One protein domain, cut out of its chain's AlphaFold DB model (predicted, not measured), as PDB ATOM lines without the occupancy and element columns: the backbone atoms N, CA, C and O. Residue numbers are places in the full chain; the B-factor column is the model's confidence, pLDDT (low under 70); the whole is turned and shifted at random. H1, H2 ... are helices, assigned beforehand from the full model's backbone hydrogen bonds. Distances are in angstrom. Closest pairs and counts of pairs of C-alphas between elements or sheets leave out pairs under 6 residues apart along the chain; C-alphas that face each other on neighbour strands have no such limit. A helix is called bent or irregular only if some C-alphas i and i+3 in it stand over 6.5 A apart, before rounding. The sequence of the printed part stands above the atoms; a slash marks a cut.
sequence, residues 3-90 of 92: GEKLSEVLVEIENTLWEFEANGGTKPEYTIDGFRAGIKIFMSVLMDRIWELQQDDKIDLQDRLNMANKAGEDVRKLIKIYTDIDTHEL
ATOM      1  N   GLY A   3      51.376  16.152  50.261       95.94
ATOM      2  CA  GLY A   3      50.118  16.753  49.799       95.94
ATOM      3  C   GLY A   3      49.317  17.372  50.945       95.94
ATOM      4  O   GLY A   3      49.093  18.573  50.929       95.94
ATOM      5  N   GLU A   4      49.027  16.595  51.994       96.69
ATOM      6  CA  GLU A   4      48.324  17.073  53.202       96.69
ATOM      7  C   GLU A   4      49.000  18.291  53.848       96.69
ATOM      8  O   GLU A   4      48.324  19.219  54.273       96.69
ATOM      9  N   LYS A   5      50.341  18.312  53.900       96.88
ATOM     10  CA  LYS A   5      51.094  19.440  54.475       96.88
ATOM     11  C   LYS A   5      50.982  20.715  53.641       96.88
ATOM     12  O   LYS A   5      51.126  21.799  54.189       96.88
ATOM     13  N   LEU A   6      50.811  20.586  52.326       97.50
ATOM     14  CA  LEU A   6      50.697  21.720  51.410       97.50
ATOM     15  C   LEU A   6      49.242  22.165  51.216       97.50
ATOM     16  O   LEU A   6      49.027  23.304  50.817       97.50
ATOM     17  N   SER A   7      48.256  21.306  51.502       97.69
ATOM     18  CA  SER A   7      46.837  21.569  51.237       97.69
ATOM     19  C   SER A   7      46.332  22.869  51.859       97.69
ATOM     20  O   SER A   7      45.690  23.644  51.158       97.69
ATOM     21  N   GLU A   8      46.644  23.142  53.128       97.38
ATOM     22  CA  GLU A   8      46.195  24.374  53.801       97.38
ATOM     23  C   GLU A   8      46.742  25.630  53.107       97.38
ATOM     24  O   GLU A   8      45.992  26.564  52.833       97.38
ATOM     25  N   VAL A   9      48.022  25.610  52.723       97.88
ATOM     26  CA  VAL A   9      48.669  26.719  52.004       97.88
ATOM     27  C   VAL A   9      48.077  26.896  50.603       97.88
ATOM     28  O   VAL A   9      47.911  28.021  50.141       97.88
ATOM     29  N   LEU A  10      47.732  25.805  49.912       98.00
ATOM     30  CA  LEU A  10      47.090  25.888  48.596       98.00
ATOM     31  C   LEU A  10      45.693  26.512  48.678       98.00
ATOM     32  O   LEU A  10      45.355  27.323  47.821       98.00
ATOM     33  N   VAL A  11      44.921  26.181  49.715       98.50
ATOM     34  CA  VAL A  11      43.604  26.786  49.959       98.50
ATOM     35  C   VAL A  11      43.738  28.266  50.322       98.50
ATOM     36  O   VAL A  11      42.939  29.083  49.878       98.50
ATOM     37  N   GLU A  12      44.760  28.653  51.087       98.56
ATOM     38  CA  GLU A  12      45.031  30.068  51.379       98.56
ATOM     39  C   GLU A  12      45.349  30.867  50.103       98.56
ATOM     40  O   GLU A  12      44.790  31.947  49.889       98.56
ATOM     41  N   ILE A  13      46.193  30.317  49.220       98.25
ATOM     42  CA  ILE A  13      46.493  30.915  47.911       98.25
ATOM     43  C   ILE A  13      45.214  31.035  47.072       98.25
ATOM     44  O   ILE A  13      44.980  32.079  46.468       98.25
ATOM     45  N   GLU A  14      44.381  29.992  47.050       98.31
ATOM     46  CA  GLU A  14      43.102  29.988  46.338       98.31
ATOM     47  C   GLU A  14      42.162  31.088  46.857       98.31
ATOM     48  O   GLU A  14      41.672  31.897  46.073       98.31
ATOM     49  N   ASN A  15      41.954  31.176  48.171       98.62
ATOM     50  CA  ASN A  15      41.114  32.209  48.781       98.62
ATOM     51  C   ASN A  15      41.630  33.619  48.476       98.62
ATOM     52  O   ASN A  15      40.845  34.511  48.164       98.62
ATOM     53  N   THR A  16      42.950  33.809  48.493       98.38
ATOM     54  CA  THR A  16      43.570  35.089  48.124       98.38
ATOM     55  C   THR A  16      43.254  35.467  46.673       98.38
ATOM     56  O   THR A  16      42.995  36.635  46.378       98.38
ATOM     57  N   LEU A  17      43.238  34.491  45.757       97.94
ATOM     58  CA  LEU A  17      42.846  34.718  44.364       97.94
ATOM     59  C   LEU A  17      41.360  35.065  44.250       97.94
ATOM     60  O   LEU A  17      41.030  36.052  43.592       97.94
ATOM     61  N   TRP A  18      40.487  34.330  44.946       98.38
ATOM     62  CA  TRP A  18      39.054  34.628  44.996       98.38
ATOM     63  C   TRP A  18      38.777  36.053  45.482       98.38
ATOM     64  O   TRP A  18      37.978  36.770  44.878       98.38
ATOM     65  N   GLU A  19      39.450  36.495  46.545       98.38
ATOM     66  CA  GLU A  19      39.316  37.856  47.066       98.38
ATOM     67  C   GLU A  19      39.829  38.909  46.080       98.38
ATOM     68  O   GLU A  19      39.176  39.938  45.886       98.38
ATOM     69  N   PHE A  20      40.975  38.671  45.436       98.00
ATOM     70  CA  PHE A  20      41.508  39.572  44.417       98.00
ATOM     71  C   PHE A  20      40.521  39.739  43.254       98.00
ATOM     72  O   PHE A  20      40.207  40.865  42.870       98.00
ATOM     73  N   GLU A  21      39.981  38.638  42.732       97.31
ATOM     74  CA  GLU A  21      39.027  38.636  41.621       97.31
ATOM     75  C   GLU A  21      37.696  39.299  41.999       97.31
ATOM     76  O   GLU A  21      37.206  40.168  41.271       97.31
ATOM     77  N   ALA A  22      37.138  38.960  43.166       97.88
ATOM     78  CA  ALA A  22      35.879  39.526  43.651       97.88
ATOM     79  C   ALA A  22      35.948  41.051  43.850       97.88
ATOM     80  O   ALA A  22      34.945  41.744  43.677       97.88
ATOM     81  N   ASN A  23      37.132  41.585  44.162       97.25
ATOM     82  CA  ASN A  23      37.365  43.015  44.367       97.25
ATOM     83  C   ASN A  23      37.797  43.766  43.090       97.25
ATOM     84  O   ASN A  23      38.381  44.848  43.171       97.25
ATOM     85  N   GLY A  24      37.494  43.225  41.904       96.31
ATOM     86  CA  GLY A  24      37.808  43.868  40.623       96.31
ATOM     87  C   GLY A  24      39.268  43.699  40.200       96.31
ATOM     88  O   GLY A  24      39.834  44.589  39.560       96.31
ATOM     89  N   GLY A  25      39.879  42.575  40.582       93.56
ATOM     90  CA  GLY A  25      41.252  42.224  40.250       93.56
ATOM     91  C   GLY A  25      41.555  42.346  38.757       93.56
ATOM     92  O   GLY A  25      40.733  42.042  37.892       93.56
ATOM     93  N   THR A  26      42.761  42.824  38.456       94.94
ATOM     94  CA  THR A  26      43.277  42.939  37.086       94.94
ATOM     95  C   THR A  26      44.412  41.934  36.870       94.94
ATOM     96  O   THR A  26      44.270  40.768  37.222       94.94
ATOM     97  N   LYS A  27      45.548  42.328  36.288       95.62
ATOM     98  CA  LYS A  27      46.680  41.419  36.071       95.62
ATOM     99  C   LYS A  27      47.376  41.125  37.419       95.62
ATOM    100  O   LYS A  27      47.820  42.079  38.049       95.62
ATOM    101  N   PRO A  28      47.538  39.855  37.849       95.56
ATOM    102  CA  PRO A  28      48.140  39.524  39.154       95.56
ATOM    103  C   PRO A  28      49.645  39.816  39.302       95.56
ATOM    104  O   PRO A  28      50.173  39.737  40.403       95.56
ATOM    105  N   GLU A  29      50.351  40.120  38.205       97.06
ATOM    106  CA  GLU A  29      51.783  40.485  38.197       97.06
ATOM    107  C   GLU A  29      52.735  39.458  38.857       97.06
ATOM    108  O   GLU A  29      53.703  39.821  39.526       97.06
ATOM    109  N   TYR A  30      52.505  38.155  38.640       97.75
ATOM    110  CA  TYR A  30      53.426  37.111  39.106       97.75
ATOM    111  C   TYR A  30      54.852  37.304  38.568       97.75
ATOM    112  O   TYR A  30      55.068  37.531  37.376       97.75
ATOM    113  N   THR A  31      55.842  37.121  39.444       97.69
ATOM    114  CA  THR A  31      57.251  37.004  39.045       97.69
ATOM    115  C   THR A  31      57.492  35.702  38.278       97.69
ATOM    116  O   THR A  31      56.679  34.775  38.322       97.69
ATOM    117  N   ILE A  32      58.651  35.582  37.622       96.19
ATOM    118  CA  ILE A  32      59.044  34.327  36.965       96.19
ATOM    119  C   ILE A  32      59.121  33.152  37.956       96.19
ATOM    120  O   ILE A  32      58.729  32.035  37.623       96.19
ATOM    121  N   ASP A  33      59.541  33.413  39.198       97.44
ATOM    122  CA  ASP A  33      59.552  32.412  40.265       97.44
ATOM    123  C   ASP A  33      58.147  32.010  40.704       97.44
ATOM    124  O   ASP A  33      57.889  30.821  40.893       97.44
ATOM    125  N   GLY A  34      57.228  32.975  40.820       97.50
ATOM    126  CA  GLY A  34      55.821  32.702  41.107       97.50
ATOM    127  C   GLY A  34      55.179  31.852  40.012       97.50
ATOM    128  O   GLY A  34      54.535  30.847  40.303       97.50
ATOM    129  N   PHE A  35      55.439  32.191  38.747       97.44
ATOM    130  CA  PHE A  35      54.982  31.424  37.591       97.44
ATOM    131  C   PHE A  35      55.520  29.985  37.601       97.44
ATOM    132  O   PHE A  35      54.753  29.023  37.518       97.44
ATOM    133  N   ARG A  36      56.835  29.817  37.784       97.69
ATOM    134  CA  ARG A  36      57.495  28.509  37.898       97.69
ATOM    135  C   ARG A  36      56.936  27.677  39.052       97.69
ATOM    136  O   ARG A  36      56.668  26.487  38.876       97.69
ATOM    137  N   ALA A  37      56.765  28.280  40.228       97.81
ATOM    138  CA  ALA A  37      56.209  27.610  41.398       97.81
ATOM    139  C   ALA A  37      54.762  27.160  41.147       97.81
ATOM    140  O   ALA A  37      54.441  26.001  41.411       97.81
ATOM    141  N   GLY A  38      53.928  28.026  40.563       97.88
ATOM    142  CA  GLY A  38      52.545  27.709  40.204       97.88
ATOM    143  C   GLY A  38      52.441  26.512  39.257       97.88
ATOM    144  O   GLY A  38      51.700  25.569  39.535       97.88
ATOM    145  N   ILE A  39      53.258  26.479  38.197       97.75
ATOM    146  CA  ILE A  39      53.312  25.335  37.271       97.75
ATOM    147  C   ILE A  39      53.721  24.054  38.003       97.75
ATOM    148  O   ILE A  39      53.114  23.002  37.800       97.75
ATOM    149  N   LYS A  40      54.739  24.118  38.872       97.00
ATOM    150  CA  LYS A  40      55.202  22.937  39.612       97.00
ATOM    151  C   LYS A  40      54.131  22.385  40.544       97.00
ATOM    152  O   LYS A  40      53.987  21.164  40.634       97.00
ATOM    153  N   ILE A  41      53.421  23.269  41.237       97.88
ATOM    154  CA  ILE A  41      52.325  22.920  42.140       97.88
ATOM    155  C   ILE A  41      51.202  22.251  41.349       97.88
ATOM    156  O   ILE A  41      50.822  21.131  41.687       97.88
ATOM    157  N   PHE A  42      50.745  22.877  40.259       97.81
ATOM    158  CA  PHE A  42      49.717  22.312  39.384       97.81
ATOM    159  C   PHE A  42      50.107  20.915  38.888       97.81
ATOM    160  O   PHE A  42      49.351  19.960  39.049       97.81
ATOM    161  N   MET A  43      51.330  20.772  38.371       97.44
ATOM    162  CA  MET A  43      51.867  19.485  37.930       97.44
ATOM    163  C   MET A  43      51.901  18.447  39.052       97.44
ATOM    164  O   MET A  43      51.614  17.281  38.810       97.44
ATOM    165  N   SER A  44      52.250  18.839  40.278       97.25
ATOM    166  CA  SER A  44      52.284  17.918  41.416       97.25
ATOM    167  C   SER A  44      50.894  17.395  41.770       97.25
ATOM    168  O   SER A  44      50.746  16.197  41.985       97.25
ATOM    169  N   VAL A  45      49.888  18.275  41.810       98.00
ATOM    170  CA  VAL A  45      48.493  17.901  42.102       98.00
ATOM    171  C   VAL A  45      47.914  17.041  40.977       98.00
ATOM    172  O   VAL A  45      47.256  16.038  41.239       98.00
ATOM    173  N   LEU A  46      48.205  17.384  39.719       98.12
ATOM    174  CA  LEU A  46      47.779  16.598  38.562       98.12
ATOM    175  C   LEU A  46      48.364  15.179  38.594       98.12
ATOM    176  O   LEU A  46      47.637  14.214  38.381       98.12
ATOM    177  N   MET A  47      49.663  15.043  38.879       97.62
ATOM    178  CA  MET A  47      50.326  13.735  38.930       97.62
ATOM    179  C   MET A  47      49.810  12.855  40.072       97.62
ATOM    180  O   MET A  47      49.732  11.642  39.898       97.62
ATOM    181  N   ASP A  48      49.416  13.449  41.201       97.88
ATOM    182  CA  ASP A  48      48.769  12.739  42.311       97.88
ATOM    183  C   ASP A  48      47.436  12.109  41.864       97.88
ATOM    184  O   ASP A  48      47.210  10.915  42.048       97.88
ATOM    185  N   ARG A  49      46.601  12.864  41.134       97.81
ATOM    186  CA  ARG A  49      45.339  12.348  40.566       97.81
ATOM    187  C   ARG A  49      45.543  11.334  39.442       97.81
ATOM    188  O   ARG A  49      44.797  10.363  39.353       97.81
ATOM    189  N   ILE A  50      46.556  11.526  38.594       97.94
ATOM    190  CA  ILE A  50      46.930  10.534  37.574       97.94
ATOM    191  C   ILE A  50      47.323   9.217  38.248       97.94
ATOM    192  O   ILE A  50      46.929   8.154  37.776       97.94
ATOM    193  N   TRP A  51      48.067   9.273  39.355       96.94
ATOM    194  CA  TRP A  51      48.452   8.076  40.094       96.94
ATOM    195  C   TRP A  51      47.234   7.320  40.632       96.94
ATOM    196  O   TRP A  51      47.168   6.104  40.470       96.94
ATOM    197  N   GLU A  52      46.266   8.017  41.233       97.50
ATOM    198  CA  GLU A  52      45.011   7.410  41.700       97.50
ATOM    199  C   GLU A  52      44.271   6.703  40.553       97.50
ATOM    200  O   GLU A  52      44.010   5.503  40.642       97.50
ATOM    201  N   LEU A  53      44.060   7.396  39.427       98.00
ATOM    202  CA  LEU A  53      43.411   6.829  38.238       98.00
ATOM    203  C   LEU A  53      44.123   5.562  37.741       98.00
ATOM    204  O   LEU A  53      43.499   4.541  37.464       98.00
ATOM    205  N   GLN A  54      45.451   5.609  37.656       97.56
ATOM    206  CA  GLN A  54      46.269   4.482  37.214       97.56
ATOM    207  C   GLN A  54      46.157   3.254  38.128       97.56
ATOM    208  O   GLN A  54      46.303   2.116  37.658       97.56
ATOM    209  N   GLN A  55      45.961   3.469  39.432       96.81
ATOM    210  CA  GLN A  55      45.742   2.398  40.404       96.81
ATOM    211  C   GLN A  55      44.350   1.792  40.254       96.81
ATOM    212  O   GLN A  55      44.243   0.566  40.176       96.81
ATOM    213  N   ASP A  56      43.326   2.635  40.148       97.75
ATOM    214  CA  ASP A  56      41.930   2.213  40.019       97.75
ATOM    215  C   ASP A  56      41.704   1.398  38.737       97.75
ATOM    216  O   ASP A  56      41.125   0.307  38.780       97.75
ATOM    217  N   ASP A  57      42.281   1.852  37.622       97.88
ATOM    218  CA  ASP A  57      42.193   1.191  36.315       97.88
ATOM    219  C   ASP A  57      43.173   0.014  36.156       97.88
ATOM    220  O   ASP A  57      43.171  -0.673  35.132       97.88
ATOM    221  N   LYS A  58      44.016  -0.253  37.166       97.19
ATOM    222  CA  LYS A  58      45.020  -1.336  37.168       97.19
ATOM    223  C   LYS A  58      45.937  -1.316  35.937       97.19
ATOM    224  O   LYS A  58      46.354  -2.367  35.452       97.19
ATOM    225  N   ILE A  59      46.268  -0.117  35.463       97.00
ATOM    226  CA  ILE A  59      47.171   0.105  34.327       97.00
ATOM    227  C   ILE A  59      48.543  -0.483  34.674       97.00
ATOM    228  O   ILE A  59      49.002  -0.330  35.808       97.00
ATOM    229  N   ASP A  60      49.210  -1.158  33.742       97.31
ATOM    230  CA  ASP A  60      50.546  -1.689  34.001       97.31
ATOM    231  C   ASP A  60      51.595  -0.570  34.099       97.31
ATOM    232  O   ASP A  60      51.404   0.557  33.643       97.31
ATOM    233  N   LEU A  61      52.739  -0.879  34.710       95.00
ATOM    234  CA  LEU A  61      53.766   0.118  35.002       95.00
ATOM    235  C   LEU A  61      54.265   0.867  33.756       95.00
ATOM    236  O   LEU A  61      54.551   2.061  33.855       95.00
ATOM    237  N   GLN A  62      54.382   0.204  32.603       97.56
ATOM    238  CA  GLN A  62      54.912   0.849  31.405       97.56
ATOM    239  C   GLN A  62      53.925   1.889  30.874       97.56
ATOM    240  O   GLN A  62      54.319   3.020  30.580       97.56
ATOM    241  N   ASP A  63      52.642   1.544  30.827       98.12
ATOM    242  CA  ASP A  63      51.596   2.466  30.389       98.12
ATOM    243  C   ASP A  63      51.369   3.608  31.383       98.12
ATOM    244  O   ASP A  63      51.128   4.748  30.974       98.12
ATOM    245  N   ARG A  64      51.577   3.366  32.682       97.00
ATOM    246  CA  ARG A  64      51.597   4.431  33.697       97.00
ATOM    247  C   ARG A  64      52.681   5.471  33.434       97.00
ATOM    248  O   ARG A  64      52.412   6.673  33.477       97.00
ATOM    249  N   LEU A  65      53.903   5.018  33.145       97.12
ATOM    250  CA  LEU A  65      55.027   5.900  32.821       97.12
ATOM    251  C   LEU A  65      54.766   6.671  31.522       97.12
ATOM    252  O   LEU A  65      55.000   7.878  31.467       97.12
ATOM    253  N   ASN A  66      54.237   5.996  30.499       98.25
ATOM    254  CA  ASN A  66      53.879   6.621  29.227       98.25
ATOM    255  C   ASN A  66      52.833   7.728  29.424       98.25
ATOM    256  O   ASN A  66      53.003   8.836  28.914       98.25
ATOM    257  N   MET A  67      51.786   7.457  30.210       97.94
ATOM    258  CA  MET A  67      50.729   8.417  30.525       97.94
ATOM    259  C   MET A  67      51.257   9.619  31.319       97.94
ATOM    260  O   MET A  67      50.962  10.759  30.960       97.94
ATOM    261  N   ALA A  68      52.072   9.394  32.353       97.56
ATOM    262  CA  ALA A  68      52.648  10.474  33.152       97.56
ATOM    263  C   ALA A  68      53.584  11.369  32.317       97.56
ATOM    264  O   ALA A  68      53.485  12.595  32.366       97.56
ATOM    265  N   ASN A  69      54.443  10.770  31.482       97.81
ATOM    266  CA  ASN A  69      55.308  11.515  30.564       97.81
ATOM    267  C   ASN A  69      54.487  12.339  29.567       97.81
ATOM    268  O   ASN A  69      54.768  13.516  29.346       97.81
ATOM    269  N   LYS A  70      53.438  11.738  28.996       98.25
ATOM    270  CA  LYS A  70      52.555  12.419  28.050       98.25
ATOM    271  C   LYS A  70      51.847  13.614  28.690       98.25
ATOM    272  O   LYS A  70      51.832  14.682  28.085       98.25
ATOM    273  N   ALA A  71      51.337  13.461  29.913       98.19
ATOM    274  CA  ALA A  71      50.723  14.553  30.663       98.19
ATOM    275  C   ALA A  71      51.710  15.708  30.916       98.19
ATOM    276  O   ALA A  71      51.349  16.872  30.754       98.19
ATOM    277  N   GLY A  72      52.972  15.403  31.241       97.50
ATOM    278  CA  GLY A  72      54.025  16.415  31.371       97.50
ATOM    279  C   GLY A  72      54.307  17.176  30.077       97.50
ATOM    280  O   GLY A  72      54.340  18.408  30.086       97.50
ATOM    281  N   GLU A  73      54.442  16.468  28.955       98.19
ATOM    282  CA  GLU A  73      54.629  17.101  27.644       98.19
ATOM    283  C   GLU A  73      53.411  17.931  27.216       98.19
ATOM    284  O   GLU A  73      53.570  18.996  26.619       98.19
ATOM    285  N   ASP A  74      52.194  17.494  27.549       98.50
ATOM    286  CA  ASP A  74      50.977  18.253  27.254       98.50
ATOM    287  C   ASP A  74      50.895  19.550  28.058       98.50
ATOM    288  O   ASP A  74      50.555  20.592  27.492       98.50
ATOM    289  N   VAL A  75      51.287  19.535  29.334       98.19
ATOM    290  CA  VAL A  75      51.366  20.761  30.142       98.19
ATOM    291  C   VAL A  75      52.454  21.699  29.620       98.19
ATOM    292  O   VAL A  75      52.198  22.892  29.448       98.19
ATOM    293  N   ARG A  76      53.641  21.183  29.280       97.81
ATOM    294  CA  ARG A  76      54.704  21.982  28.648       97.81
ATOM    295  C   ARG A  76      54.225  22.623  27.348       97.81
ATOM    296  O   ARG A  76      54.433  23.817  27.138       97.81
ATOM    297  N   LYS A  77      53.562  21.848  26.488       98.56
ATOM    298  CA  LYS A  77      53.010  22.327  25.218       98.56
ATOM    299  C   LYS A  77      51.953  23.406  25.438       98.56
ATOM    300  O   LYS A  77      51.994  24.420  24.747       98.56
ATOM    301  N   LEU A  78      51.036  23.207  26.386       98.44
ATOM    302  CA  LEU A  78      50.012  24.187  26.750       98.44
ATOM    303  C   LEU A  78      50.654  25.528  27.122       98.44
ATOM    304  O   LEU A  78      50.314  26.558  26.547       98.44
ATOM    305  N   ILE A  79      51.620  25.495  28.039       98.19
ATOM    306  CA  ILE A  79      52.322  26.692  28.508       98.19
ATOM    307  C   ILE A  79      53.063  27.361  27.348       98.19
ATOM    308  O   ILE A  79      52.853  28.544  27.085       98.19
ATOM    309  N   LYS A  80      53.844  26.597  26.576       98.25
ATOM    310  CA  LYS A  80      54.608  27.136  25.446       98.25
ATOM    311  C   LYS A  80      53.717  27.791  24.389       98.25
ATOM    312  O   LYS A  80      54.092  28.834  23.867       98.25
ATOM    313  N   ILE A  81      52.553  27.218  24.078       98.62
ATOM    314  CA  ILE A  81      51.619  27.779  23.086       98.62
ATOM    315  C   ILE A  81      51.082  29.142  23.527       98.62
ATOM    316  O   ILE A  81      50.999  30.051  22.704       98.62
ATOM    317  N   TYR A  82      50.703  29.284  24.798       98.38
ATOM    318  CA  TYR A  82      49.987  30.474  25.264       98.38
ATOM    319  C   TYR A  82      50.880  31.538  25.906       98.38
ATOM    320  O   TYR A  82      50.434  32.671  26.066       98.38
ATOM    321  N   THR A  83      52.127  31.212  26.254       97.38
ATOM    322  CA  THR A  83      53.049  32.166  26.893       97.38
ATOM    323  C   THR A  83      54.398  32.295  26.191       97.38
ATOM    324  O   THR A  83      55.205  33.119  26.607       97.38
ATOM    325  N   ASP A  84      54.674  31.474  25.171       97.88
ATOM    326  CA  ASP A  84      55.986  31.343  24.520       97.88
ATOM    327  C   ASP A  84      57.137  30.960  25.482       97.88
ATOM    328  O   ASP A  84      58.314  31.016  25.128       97.88
ATOM    329  N   ILE A  85      56.827  30.460  26.682       97.62
ATOM    330  CA  ILE A  85      57.827  30.001  27.659       97.62
ATOM    331  C   ILE A  85      57.958  28.481  27.584       97.62
ATOM    332  O   ILE A  85      56.968  27.758  27.666       97.62
ATOM    333  N   ASP A  86      59.186  27.982  27.451       97.00
ATOM    334  CA  ASP A  86      59.470  26.556  27.606       97.00
ATOM    335  C   ASP A  86      59.722  26.239  29.088       97.00
ATOM    336  O   ASP A  86      60.617  26.803  29.718       97.00
ATOM    337  N   THR A  87      58.940  25.320  29.656       96.25
ATOM    338  CA  THR A  87      59.030  24.955  31.075       96.25
ATOM    339  C   THR A  87      60.366  24.326  31.463       96.25
ATOM    340  O   THR A  87      60.722  24.365  32.638       96.25
ATOM    341  N   HIS A  88      61.127  23.767  30.518       93.69
ATOM    342  CA  HIS A  88      62.481  23.271  30.791       93.69
ATOM    343  C   HIS A  88      63.492  24.395  31.050       93.69
ATOM    344  O   HIS A  88      64.483  24.175  31.743       93.69
ATOM    345  N   GLU A  89      63.243  25.602  30.541       94.31
ATOM    346  CA  GLU A  89      64.119  26.760  30.755       94.31
ATOM    347  C   GLU A  89      63.887  27.416  32.122       94.31
ATOM    348  O   GLU A  89      64.748  28.142  32.604       94.31
ATOM    349  N   LEU A  90      62.764  27.125  32.791       92.38
ATOM    350  CA  LEU A  90      62.419  27.710  34.094       92.38
ATOM    351  C   LEU A  90      63.331  27.253  35.247       92.38
ATOM    352  O   LEU A  90      63.240  27.802  36.340       92.38
TER     353      LEU A  90
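This is residues 3 to 90 of the 92 residues of an uncharacterized protein of Thermoplasmata archaeon (UniProt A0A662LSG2). A long helical hairpin, H2 folding back into H3, makes the body, and a third helix, H1, splays off the side of H2 that is turned away from H3. H1 comes near H2 only with its beginning, at Gly 3, and from there runs off at a steep angle, with residues 11 to 16 standing free; residues 84 to 90, after H3, turn back toward H2. The printed part has 88 residues with three named helices, in the order H1, H2, H3 along the chain, and no named strand; the class is all helix. The whole is loose, with a radius of gyration of the C-alphas of 15.7 A, and only just elongated, with spans of 47 by 31 by 19 A.

The longest helix by residues is H2, residues 32 to 56, with 25 residues from Ile 32 to Asp 56. Its C-alpha 32 is at (59.044, 34.327, 36.965) and its C-alpha 56 at (41.930, 2.213, 40.019), 36.5 A apart. H3 comes next along the chain, residues 61 to 83, from Leu 61 to Thr 83, with 23 residues and 33.1 A from first to last C-alpha. It ends at C-alpha 83, at (53.049, 32.166, 26.893). H1 comes before H2, residues 3 to 22, from Gly 3 to Ala 22, with 20 residues and 27.6 A from first to last C-alpha. It begins at C-alpha 3, at (50.118, 16.753, 49.799). H1 is irregular, but only just: C-alphas 5 and 8 are 7.0 A apart, and its line is a rough one. None of the three helices is bent.

H2 and H3 touch, with 5 pairs of C-alphas within 8 A. Their closest C-alphas are those of Gln 54 and Arg 64, 6.4 A apart. H2 touches H3 with residues 43 to 54 alone. The lines of the two helices stand at a shallow tilt of 30 degrees, and they run opposite ways. Their centres are 10.9 A apart, and the two form a helical hairpin with a tight link of 4 residues between them. H1 and H2 are close but not clearly touching, with 1 pair of C-alphas within 8 A, those of Gly 3 and Val 45, 7.9 A apart. Their lines stand at a steep tilt of 56 degrees, and they run opposite ways. The centres of H1 and H2 are 15.4 A apart. H1 and H3 are apart. In H2 and H3 every pair of O i and N i+4 is within hydrogen-bond range, and in H1 14 of 16 such pairs are.

The C-alphas of Gly 24 and Asp 60 are the two farthest apart in the domain, at 47.8 A. Gly 24 lies in the link from H1 to H2, and Asp 60 in the link from H2 to H3. The first and last printed C-alphas, those of Gly 3 and Leu 90, are 22.8 A apart. The link from H1 to H2 has 9 residues and is short but not tight; no link is long. Residues 11 to 16, which belong to H1, stand free, with no C-alpha 8 or more residues away along the chain within 10 A. The printed part has no cut: its residues run from 3 to 90 without a gap, in a full chain of 92 residues. The mean pLDDT of the printed part is 97.4, and no printed residue is under 70. The mean pLDDT is 98 in each of H1, H2 and H3 of this model.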